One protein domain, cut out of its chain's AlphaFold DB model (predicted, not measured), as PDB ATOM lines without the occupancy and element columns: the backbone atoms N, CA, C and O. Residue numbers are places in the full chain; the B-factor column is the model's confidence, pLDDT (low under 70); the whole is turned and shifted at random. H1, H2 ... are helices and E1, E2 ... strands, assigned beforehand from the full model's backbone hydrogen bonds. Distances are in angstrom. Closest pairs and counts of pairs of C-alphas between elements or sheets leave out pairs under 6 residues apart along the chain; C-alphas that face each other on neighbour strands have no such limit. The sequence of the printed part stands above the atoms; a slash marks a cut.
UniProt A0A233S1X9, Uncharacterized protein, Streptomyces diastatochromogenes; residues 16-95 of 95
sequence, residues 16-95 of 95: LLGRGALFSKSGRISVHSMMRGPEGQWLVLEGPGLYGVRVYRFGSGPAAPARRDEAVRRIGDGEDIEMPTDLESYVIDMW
ATOM      1  N   LEU A  16     141.268 137.758 117.713       92.56
ATOM      2  CA  LEU A  16     140.764 138.170 116.405       92.56
ATOM      3  C   LEU A  16     139.417 138.885 116.572       92.56
ATOM      4  O   LEU A  16     138.415 138.247 116.880       92.56
ATOM      5  N   LEU A  17     139.385 140.186 116.292       92.06
ATOM      6  CA  LEU A  17     138.159 140.986 116.333       92.06
ATOM      7  C   LEU A  17     137.358 140.894 115.034       92.06
ATOM      8  O   LEU A  17     136.137 141.024 115.034       92.06
ATOM      9  N   GLY A  18     138.040 140.690 113.906       94.19
ATOM     10  CA  GLY A  18     137.375 140.638 112.613       94.19
ATOM     11  C   GLY A  18     138.303 140.324 111.451       94.19
ATOM     12  O   GLY A  18     139.524 140.489 111.525       94.19
ATOM     13  N   ARG A  19     137.692 139.869 110.356       96.25
ATOM     14  CA  ARG A  19     138.343 139.629 109.065       96.25
ATOM     15  C   ARG A  19     137.433 140.070 107.925       96.25
ATOM     16  O   ARG A  19     136.216 139.936 108.035       96.25
ATOM     17  N   GLY A  20     138.018 140.538 106.832       95.31
ATOM     18  CA  GLY A  20     137.257 140.980 105.670       95.31
ATOM     19  C   GLY A  20     138.132 141.258 104.460       95.31
ATOM     20  O   GLY A  20     139.321 140.939 104.452       95.31
ATOM     21  N   ALA A  21     137.518 141.869 103.451       94.56
ATOM     22  CA  ALA A  21     138.210 142.407 102.295       94.56
ATOM     23  C   ALA A  21     137.978 143.920 102.221       94.56
ATOM     24  O   ALA A  21     136.883 144.402 102.509       94.56
ATOM     25  N   LEU A  22     139.015 144.656 101.838       92.62
ATOM     26  CA  LEU A  22     139.004 146.103 101.691       92.62
ATOM     27  C   LEU A  22     139.416 146.456 100.266       92.62
ATOM     28  O   LEU A  22     140.528 146.154  99.843       92.62
ATOM     29  N   PHE A  23     138.532 147.122  99.529       94.00
ATOM     30  CA  PHE A  23     138.877 147.681  98.228       94.00
ATOM     31  C   PHE A  23     139.399 149.112  98.390       94.00
ATOM     32  O   PHE A  23     138.688 149.976  98.903       94.00
ATOM     33  N   SER A  24     140.621 149.375  97.925       92.94
ATOM     34  CA  SER A  24     141.198 150.719  97.860       92.94
ATOM     35  C   SER A  24     141.357 151.154  96.408       92.94
ATOM     36  O   SER A  24     142.065 150.520  95.635       92.94
ATOM     37  N   LYS A  25     140.731 152.275  96.037       92.62
ATOM     38  CA  LYS A  25     140.869 152.859  94.692       92.62
ATOM     39  C   LYS A  25     142.176 153.642  94.515       92.62
ATOM     40  O   LYS A  25     142.637 153.807  93.394       92.62
ATOM     41  N   SER A  26     142.741 154.170  95.598       91.06
ATOM     42  CA  SER A  26     143.914 155.056  95.567       91.06
ATOM     43  C   SER A  26     145.213 154.363  95.970       91.06
ATOM     44  O   SER A  26     146.276 154.959  95.822       91.06
ATOM     45  N   GLY A  27     145.136 153.158  96.543       89.31
ATOM     46  CA  GLY A  27     146.278 152.521  97.197       89.31
ATOM     47  C   GLY A  27     146.740 153.260  98.452       89.31
ATOM     48  O   GLY A  27     147.885 153.120  98.860       89.31
ATOM     49  N   ARG A  28     145.889 154.088  99.070       88.62
ATOM     50  CA  ARG A  28     146.210 154.809 100.311       88.62
ATOM     51  C   ARG A  28     145.122 154.565 101.344       88.62
ATOM     52  O   ARG A  28     143.940 154.674 101.023       88.62
ATOM     53  N   ILE A  29     145.520 154.242 102.570       87.56
ATOM     54  CA  ILE A  29     144.620 154.006 103.706       87.56
ATOM     55  C   ILE A  29     145.111 154.832 104.889       87.56
ATOM     56  O   ILE A  29     146.311 154.984 105.087       87.56
ATOM     57  N   SER A  30     144.192 155.352 105.692       84.00
ATOM     58  CA  SER A  30     144.489 155.853 107.034       84.00
ATOM     59  C   SER A  30     143.582 155.170 108.046       84.00
ATOM     60  O   SER A  30     142.460 154.773 107.728       84.00
ATOM     61  N   VAL A  31     144.090 155.002 109.264       79.69
ATOM     62  CA  VAL A  31     143.374 154.347 110.362       79.69
ATOM     63  C   VAL A  31     143.190 155.354 111.481       79.69
ATOM     64  O   VAL A  31     144.167 155.752 112.103       79.69
ATOM     65  N   HIS A  32     141.949 155.739 111.758       76.25
ATOM     66  CA  HIS A  32     141.618 156.746 112.769       76.25
ATOM     67  C   HIS A  32     140.862 156.112 113.931       76.25
ATOM     68  O   HIS A  32     140.039 155.219 113.728       76.25
ATOM     69  N   SER A  33     141.092 156.609 115.147       71.75
ATOM     70  CA  SER A  33     140.233 156.291 116.291       71.75
ATOM     71  C   SER A  33     139.082 157.292 116.366       71.75
ATOM     72  O   SER A  33     139.309 158.499 116.394       71.75
ATOM     73  N   MET A  34     137.843 156.799 116.451       69.50
ATOM     74  CA  MET A  34     136.649 157.655 116.538       69.50
ATOM     75  C   MET A  34     136.512 158.368 117.896       69.50
ATOM     76  O   MET A  34     135.788 159.353 118.003       69.50
ATOM     77  N   MET A  35     137.210 157.902 118.939       58.28
ATOM     78  CA  MET A  35     137.106 158.432 120.305       58.28
ATOM     79  C   MET A  35     138.335 159.264 120.701       58.28
ATOM     80  O   MET A  35     139.048 158.915 121.638       58.28
ATOM     81  N   ARG A  36     138.574 160.383 120.003       54.72
ATOM     82  CA  ARG A  36     139.662 161.346 120.298       54.72
ATOM     83  C   ARG A  36     141.082 160.752 120.271       54.72
ATOM     84  O   ARG A  36     141.918 161.113 121.097       54.72
ATOM     85  N   GLY A  37     141.367 159.843 119.340       55.97
ATOM     86  CA  GLY A  37     142.760 159.490 119.050       55.97
ATOM     87  C   GLY A  37     143.440 160.551 118.178       55.97
ATOM     88  O   GLY A  37     142.741 161.353 117.555       55.97
ATOM     89  N   PRO A  38     144.784 160.564 118.112       60.81
ATOM     90  CA  PRO A  38     145.498 161.364 117.119       60.81
ATOM     91  C   PRO A  38     145.027 161.001 115.703       60.81
ATOM     92  O   PRO A  38     144.534 159.890 115.476       60.81
ATOM     93  N   GLU A  39     145.188 161.929 114.753       65.50
ATOM     94  CA  GLU A  39     144.943 161.619 113.343       65.50
ATOM     95  C   GLU A  39     145.727 160.367 112.939       65.50
ATOM     96  O   GLU A  39     146.909 160.198 113.254       65.50
ATOM     97  N   GLY A  40     145.030 159.470 112.255       66.38
ATOM     98  CA  GLY A  40     145.585 158.244 111.733       66.38
ATOM     99  C   GLY A  40     146.732 158.504 110.781       66.38
ATOM    100  O   GLY A  40     146.584 159.253 109.814       66.38
ATOM    101  N   GLN A  41     147.859 157.830 111.001       69.06
ATOM    102  CA  GLN A  41     148.946 157.837 110.030       69.06
ATOM    103  C   GLN A  41     148.484 157.196 108.715       69.06
ATOM    104  O   GLN A  41     147.754 156.199 108.700       69.06
ATOM    105  N   TRP A  42     148.915 157.786 107.602       77.38
ATOM    106  CA  TRP A  42     148.657 157.255 106.271       77.38
ATOM    107  C   TRP A  42     149.617 156.113 105.957       77.38
ATOM    108  O   TRP A  42     150.831 156.259 106.070       77.38
ATOM    109  N   LEU A  43     149.062 155.008 105.475       80.38
ATOM    110  CA  LEU A  43     149.793 153.917 104.860       80.38
ATOM    111  C   LEU A  43     149.586 153.962 103.342       80.38
ATOM    112  O   LEU A  43     148.454 154.043 102.854       80.38
ATOM    113  N   VAL A  44     150.690 153.896 102.601       84.00
ATOM    114  CA  VAL A  44     150.688 153.695 101.148       84.00
ATOM    115  C   VAL A  44     150.811 152.196 100.881       84.00
ATOM    116  O   VAL A  44     151.705 151.542 101.410       84.00
ATOM    117  N   LEU A  45     149.877 151.659 100.106       85.94
ATOM    118  CA  LEU A  45     149.854 150.276  99.639       85.94
ATOM    119  C   LEU A  45     150.580 150.160  98.294       85.94
ATOM    120  O   LEU A  45     150.915 151.164  97.670       85.94
ATOM    121  N   GLU A  46     150.745 148.928  97.810       84.69
ATOM    122  CA  GLU A  46     151.343 148.649  96.495       84.69
ATOM    123  C   GLU A  46     150.558 149.272  95.327       84.69
ATOM    124  O   GLU A  46     151.136 149.575  94.284       84.69
ATOM    125  N   GLY A  47     149.255 149.521  95.499       88.69
ATOM    126  CA  GLY A  47     148.445 150.227  94.515       88.69
ATOM    127  C   GLY A  47     146.940 150.129  94.777       88.69
ATOM    128  O   GLY A  47     146.503 149.734  95.857       88.69
ATOM    129  N   PRO A  48     146.107 150.530  93.807       92.62
ATOM    130  CA  PRO A  48     144.680 150.249  93.836       92.62
ATOM    131  C   PRO A  48     144.411 148.741  93.782       92.62
ATOM    132  O   PRO A  48     145.012 148.037  92.972       92.62
ATOM    133  N   GLY A  49     143.476 148.240  94.586       93.81
ATOM    134  CA  GLY A  49     143.194 146.807  94.620       93.81
ATOM    135  C   GLY A  49     142.270 146.362  95.743       93.81
ATOM    136  O   GLY A  49     141.827 147.159  96.574       93.81
ATOM    137  N   LEU A  50     141.969 145.063  95.735       94.88
ATOM    138  CA  LEU A  50     141.282 144.373  96.819       94.88
ATOM    139  C   LEU A  50     142.326 143.738  97.737       94.88
ATOM    140  O   LEU A  50     143.141 142.951  97.270       94.88
ATOM    141  N   TYR A  51     142.242 144.046  99.023       94.56
ATOM    142  CA  TYR A  51     143.154 143.554 100.048       94.56
ATOM    143  C   TYR A  51     142.405 142.706 101.063       94.56
ATOM    144  O   TYR A  51     141.291 143.051 101.468       94.56
ATOM    145  N   GLY A  52     143.020 141.623 101.519       95.88
ATOM    146  CA  GLY A  52     142.553 140.931 102.709       95.88
ATOM    147  C   GLY A  52     142.928 141.720 103.958       95.88
ATOM    148  O   GLY A  52     143.982 142.346 104.005       95.88
ATOM    149  N   VAL A  53     142.067 141.714 104.978       95.44
ATOM    150  CA  VAL A  53     142.360 142.372 106.255       95.44
ATOM    151  C   VAL A  53     141.967 141.501 107.441       95.44
ATOM    152  O   VAL A  53     140.934 140.822 107.428       95.44
ATOM    153  N   ARG A  54     142.786 141.540 108.493       96.00
ATOM    154  CA  ARG A  54     142.475 141.007 109.824       96.00
ATOM    155  C   ARG A  54     142.830 142.028 110.891       96.00
ATOM    156  O   ARG A  54     143.857 142.695 110.788       96.00
ATOM    157  N   VAL A  55     141.993 142.113 111.918       92.56
ATOM    158  CA  VAL A  55     142.200 142.999 113.065       92.56
ATOM    159  C   VAL A  55     142.289 142.160 114.329       92.56
ATOM    160  O   VAL A  55     141.389 141.372 114.620       92.56
ATOM    161  N   TYR A  56     143.371 142.347 115.073       90.44
ATOM    162  CA  TYR A  56     143.647 141.674 116.332       90.44
ATOM    163  C   TYR A  56     143.709 142.680 117.472       90.44
ATOM    164  O   TYR A  56     144.217 143.786 117.287       90.44
ATOM    165  N   ARG A  57     143.264 142.259 118.653       86.75
ATOM    166  CA  ARG A  57     143.446 142.961 119.921       86.75
ATOM    167  C   ARG A  57     144.451 142.220 120.797       86.75
ATOM    168  O   ARG A  57     144.364 141.005 120.949       86.75
ATOM    169  N   PHE A  58     145.373 142.962 121.395       82.62
ATOM    170  CA  PHE A  58     146.353 142.486 122.370       82.62
ATOM    171  C   PHE A  58     146.264 143.321 123.648       82.62
ATOM    172  O   PHE A  58     145.820 144.464 123.610       82.62
ATOM    173  N   GLY A  59     146.699 142.768 124.783       76.56
ATOM    174  CA  GLY A  59     146.831 143.519 126.040       76.56
ATOM    175  C   GLY A  59     145.529 143.757 126.820       76.56
ATOM    176  O   GLY A  59     145.566 144.329 127.904       76.56
ATOM    177  N   SER A  60     144.376 143.282 126.342       64.44
ATOM    178  CA  SER A  60     143.070 143.464 126.993       64.44
ATOM    179  C   SER A  60     142.834 142.484 128.151       64.44
ATOM    180  O   SER A  60     142.021 141.566 128.059       64.44
ATOM    181  N   GLY A  61     143.565 142.668 129.251       64.38
ATOM    182  CA  GLY A  61     143.239 142.084 130.556       64.38
ATOM    183  C   GLY A  61     142.577 143.119 131.478       64.38
ATOM    184  O   GLY A  61     142.815 144.314 131.299       64.38
ATOM    185  N   PRO A  62     141.804 142.711 132.504       60.34
ATOM    186  CA  PRO A  62     141.127 143.636 133.428       60.34
ATOM    187  C   PRO A  62     142.076 144.599 134.165       60.34
ATOM    188  O   PRO A  62     141.645 145.641 134.642       60.34
ATOM    189  N   ALA A  63     143.373 144.284 134.224       60.94
ATOM    190  CA  ALA A  63     144.401 145.132 134.824       60.94
ATOM    191  C   ALA A  63     144.982 146.204 133.877       60.94
ATOM    192  O   ALA A  63     145.681 147.098 134.344       60.94
ATOM    193  N   ALA A  64     144.726 146.140 132.566       67.75
ATOM    194  CA  ALA A  64     145.321 147.066 131.597       67.75
ATOM    195  C   ALA A  64     144.836 148.522 131.725       67.75
ATOM    196  O   ALA A  64     145.675 149.420 131.651       67.75
ATOM    197  N   PRO A  65     143.543 148.793 131.997       64.62
ATOM    198  CA  PRO A  65     143.090 150.150 132.302       64.62
ATOM    199  C   PRO A  65     143.751 150.716 133.566       64.62
ATOM    200  O   PRO A  65     144.246 151.833 133.544       64.62
ATOM    201  N   ALA A  66     143.858 149.918 134.634       70.38
ATOM    202  CA  ALA A  66     144.487 150.348 135.885       70.38
ATOM    203  C   ALA A  66     145.982 150.670 135.708       70.38
ATOM    204  O   ALA A  66     146.452 151.700 136.183       70.38
ATOM    205  N   ARG A  67     146.715 149.833 134.957       70.19
ATOM    206  CA  ARG A  67     148.126 150.077 134.611       70.19
ATOM    207  C   ARG A  67     148.310 151.334 133.755       70.19
ATOM    208  O   ARG A  67     149.278 152.064 133.947       70.19
ATOM    209  N   ARG A  68     147.370 151.617 132.842       71.94
ATOM    210  CA  ARG A  68     147.347 152.867 132.067       71.94
ATOM    211  C   ARG A  68     147.189 154.079 132.968       71.94
ATOM    212  O   ARG A  68     147.966 155.020 132.854       71.94
ATOM    213  N   ASP A  69     146.174 154.059 133.823       74.56
ATOM    214  CA  ASP A  69     145.822 155.197 134.670       74.56
ATOM    215  C   ASP A  69     146.949 155.497 135.664       74.56
ATOM    216  O   ASP A  69     147.296 156.656 135.890       74.56
ATOM    217  N   GLU A  70     147.599 154.452 136.183       74.81
ATOM    218  CA  GLU A  70     148.786 154.577 137.023       74.81
ATOM    219  C   GLU A  70     149.984 155.168 136.265       74.81
ATOM    220  O   GLU A  70     150.628 156.088 136.773       74.81
ATOM    221  N   ALA A  71     150.268 154.698 135.047       70.75
ATOM    222  CA  ALA A  71     151.351 155.246 134.232       70.75
ATOM    223  C   ALA A  71     151.106 156.720 133.865       70.75
ATOM    224  O   ALA A  71     152.004 157.550 133.981       70.75
ATOM    225  N   VAL A  72     149.873 157.078 133.498       76.75
ATOM    226  CA  VAL A  72     149.488 158.470 133.212       76.75
ATOM    227  C   VAL A  72     149.655 159.355 134.449       76.75
ATOM    228  O   VAL A  72     150.174 160.464 134.326       76.75
ATOM    229  N   ARG A  73     149.268 158.872 135.638       82.81
ATOM    230  CA  ARG A  73     149.466 159.599 136.900       82.81
ATOM    231  C   ARG A  73     150.949 159.883 137.150       82.81
ATOM    232  O   ARG A  73     151.307 161.023 137.408       82.81
ATOM    233  N   ARG A  74     151.803 158.866 137.020       77.25
ATOM    234  CA  ARG A  74     153.250 158.977 137.275       77.25
ATOM    235  C   ARG A  74     153.958 159.911 136.287       77.25
ATOM    236  O   ARG A  74     154.793 160.704 136.702       77.25
ATOM    237  N   ILE A  75     153.564 159.892 135.011       78.69
ATOM    238  CA  ILE A  75     154.048 160.860 134.011       78.69
ATOM    239  C   ILE A  75     153.592 162.284 134.365       78.69
ATOM    240  O   ILE A  75     154.373 163.227 134.265       78.69
ATOM    241  N   GLY A  76     152.340 162.452 134.809       76.94
ATOM    242  CA  GLY A  76     151.823 163.737 135.293       76.94
ATOM    243  C   GLY A  76     152.561 164.269 136.526       76.94
ATOM    244  O   GLY A  76     152.724 165.479 136.662       76.94
ATOM    245  N   ASP A  77     153.066 163.365 137.367       85.56
ATOM    246  CA  ASP A  77     153.914 163.666 138.526       85.56
ATOM    247  C   ASP A  77     155.385 163.955 138.135       85.56
ATOM    248  O   ASP A  77     156.208 164.259 138.999       85.56
ATOM    249  N   GLY A  78     155.722 163.905 136.840       75.81
ATOM    250  CA  GLY A  78     157.055 164.208 136.313       75.81
ATOM    251  C   GLY A  78     158.042 163.042 136.362       75.81
ATOM    252  O   GLY A  78     159.242 163.262 136.195       75.81
ATOM    253  N   GLU A  79     157.572 161.813 136.593       77.62
ATOM    254  CA  GLU A  79     158.423 160.630 136.502       77.62
ATOM    255  C   GLU A  79     158.686 160.253 135.039       77.62
ATOM    256  O   GLU A  79     157.763 160.140 134.230       77.62
ATOM    257  N   ASP A  80     159.956 160.004 134.718       70.25
ATOM    258  CA  ASP A  80     160.377 159.545 133.396       70.25
ATOM    259  C   ASP A  80     160.212 158.021 133.314       70.25
ATOM    260  O   ASP A  80     161.124 157.244 133.611       70.25
ATOM    261  N   ILE A  81     158.984 157.591 133.023       70.38
ATOM    262  CA  ILE A  81     158.628 156.180 132.869       70.38
ATOM    263  C   ILE A  81     158.204 155.876 131.434       70.38
ATOM    264  O   ILE A  81     157.487 156.641 130.789       70.38
ATOM    265  N   GLU A  82     158.610 154.707 130.944       62.12
ATOM    266  CA  GLU A  82     158.161 154.207 129.650       62.12
ATOM    267  C   GLU A  82     156.704 153.737 129.757       62.12
ATOM    268  O   GLU A  82     156.320 153.033 130.697       62.12
ATOM    269  N   MET A  83     155.865 154.159 128.808       63.34
ATOM    270  CA  MET A  83     154.448 153.812 128.826       63.34
ATOM    271  C   MET A  83     154.292 152.287 128.685       63.34
ATOM    272  O   MET A  83     154.890 151.712 127.772       63.34
ATOM    273  N   PRO A  84     153.504 151.615 129.550       60.34
ATOM    274  CA  PRO A  84     153.417 150.160 129.539       60.34
ATOM    275  C   PRO A  84     153.025 149.624 128.156       60.34
ATOM    276  O   PRO A  84     152.033 150.044 127.562       60.34
ATOM    277  N   THR A  85     153.786 148.671 127.619       54.16
ATOM    278  CA  THR A  85     153.498 148.045 126.312       54.16
ATOM    279  C   THR A  85     152.352 147.032 126.376       54.16
ATOM    280  O   THR A  85     151.950 146.469 125.361       54.16
ATOM    281  N   ASP A  86     151.836 146.778 127.579       57.19
ATOM    282  CA  ASP A  86     150.711 145.898 127.889       57.19
ATOM    283  C   ASP A  86     149.360 146.645 127.924       57.19
ATOM    284  O   ASP A  86     148.359 146.124 128.435       57.19
ATOM    285  N   LEU A  87     149.344 147.859 127.369       67.62
ATOM    286  CA  LEU A  87     148.148 148.593 126.989       67.62
ATOM    287  C   LEU A  87     147.432 147.892 125.835       67.62
ATOM    288  O   LEU A  87     148.045 147.225 124.996       67.62
ATOM    289  N   GLU A  88     146.110 148.059 125.794       75.00
ATOM    290  CA  GLU A  88     145.297 147.531 124.708       75.00
ATOM    291  C   GLU A  88     145.829 148.051 123.365       75.00
ATOM    292  O   GLU A  88     145.847 149.254 123.103       75.00
ATOM    293  N   SER A  89     146.295 147.134 122.521       78.69
ATOM    294  CA  SER A  89     146.872 147.451 121.221       78.69
ATOM    295  C   SER A  89     146.155 146.692 120.122       78.69
ATOM    296  O   SER A  89     145.724 145.548 120.281       78.69
ATOM    297  N   TYR A  90     146.019 147.364 118.983       84.25
ATOM    298  CA  TYR A  90     145.316 146.843 117.826       84.25
ATOM    299  C   TYR A  90     146.312 146.606 116.705       84.25
ATOM    300  O   TYR A  90     147.032 147.513 116.281       84.25
ATOM    301  N   VAL A  91     146.344 145.378 116.200       88.12
ATOM    302  CA  VAL A  91     147.188 145.011 115.070       88.12
ATOM    303  C   VAL A  91     146.309 144.723 113.870       88.12
ATOM    304  O   VAL A  91     145.431 143.868 113.917       88.12
ATOM    305  N   ILE A  92     146.571 145.445 112.786       91.38
ATOM    306  CA  ILE A  92     145.917 145.259 111.494       91.38
ATOM    307  C   ILE A  92     146.933 144.613 110.557       91.38
ATOM    308  O   ILE A  92     147.983 145.211 110.300       91.38
ATOM    309  N   ASP A  93     146.618 143.414 110.076       93.50
ATOM    310  CA  ASP A  93     147.366 142.719 109.032       93.50
ATOM    311  C   ASP A  93     146.596 142.808 107.712       93.50
ATOM    312  O   ASP A  93     145.400 142.506 107.668       93.50
ATOM    313  N   MET A  94     147.292 143.208 106.650       94.44
ATOM    314  CA  MET A  94     146.793 143.289 105.280       94.44
ATOM    315  C   MET A  94     147.648 142.466 104.323       94.44
ATOM    316  O   MET A  94     148.831 142.269 104.596       94.44
ATOM    317  N   TRP A  95     147.062 142.010 103.219       93.56
ATOM    318  CA  TRP A  95     147.753 141.320 102.127       93.56
ATOM    319  C   TRP A  95     146.965 141.404 100.820       93.56
ATOM    320  O   TRP A  95     145.757 141.745 100.888       93.56
TER     321      TRP A  95
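Overview. This is residues 16 to 95 of the 95 residues of an uncharacterized protein of Streptomyces diastatochromogenes (UniProt A0A233S1X9). A narrow three-stranded sheet, E1, E4 and E5, makes a long ribbon; at the end where E1 finishes and E4 begins, a small hairpin of E2 and E3 folds back over one face of it with a gap between, and at the other end the chain runs out to a lone helix, H1, which is off the sheet. The printed part has 80 residues with five named strands and one named helix, in the order E1, E2, E3, E4, H1, E5. The sheet's order is E1, E4, E5, all antiparallel; E2 and E3 are antiparallel too, and the class is mixed, helices and strands. The whole is loose, with a radius of gyration of the C-alphas of 16.4 A, and only just a rod, spanning 48 by 24 by 20 A.

Arrangement. E1, residues 16 to 24, and E4, residues 49 to 58, are antiparallel neighbours at 157 degrees between their directions, with N 22 and O 51 at 2.8 A and N 53 and O 20 at 2.9 A, within hydrogen-bond range. E1 bends by 53 degrees at residue 21. A tight link leads from E1 to E2, residues 28 to 30, and the two meet only through their link. E2 and E3, residues 42 to 44, form a hairpin at 155 degrees, with N 43 and O 29 at 2.8 A. E2 and E4 are apart, and so are E3 and E4. E4 is the inner strand, and its other neighbour is E5, residues 89 to 94, antiparallel at 157 degrees, with N 56 and O 91 at 2.8 A. The sheet is twisted, its C-alphas lying up to 4.2 A off the best plane. H1, residues 64 to 76, is not on this sheet, with 0 pairs of C-alphas within 10 A. In H1 every O i to N i+4 pair is within hydrogen-bond range.

Along the chain. E1 begins at C-alpha 16, (140.764, 138.170, 116.405), and is 22.4 A long. E2 and E3 have three residues each. E4, the longest strand by residues, covers 28.3 A from C-alpha 49 at (143.194, 146.807, 94.620). H1 is 18.3 A long and E5 16.5 A, ending at C-alpha 94, (146.793, 143.289, 105.280).

Size, cuts and confidence. The two C-alphas farthest apart, those of Gly 49 and Asp 77, are 48.2 A apart. The printed part has no cut. The links E2 to E3, of 11 residues, and H1 to E5, of 12, are long; residues 33 to 38 stand free. The mean pLDDT of the printed part is 79.4, and residues 34 to 41, 60 to 65 and 82 to 87 are under 70.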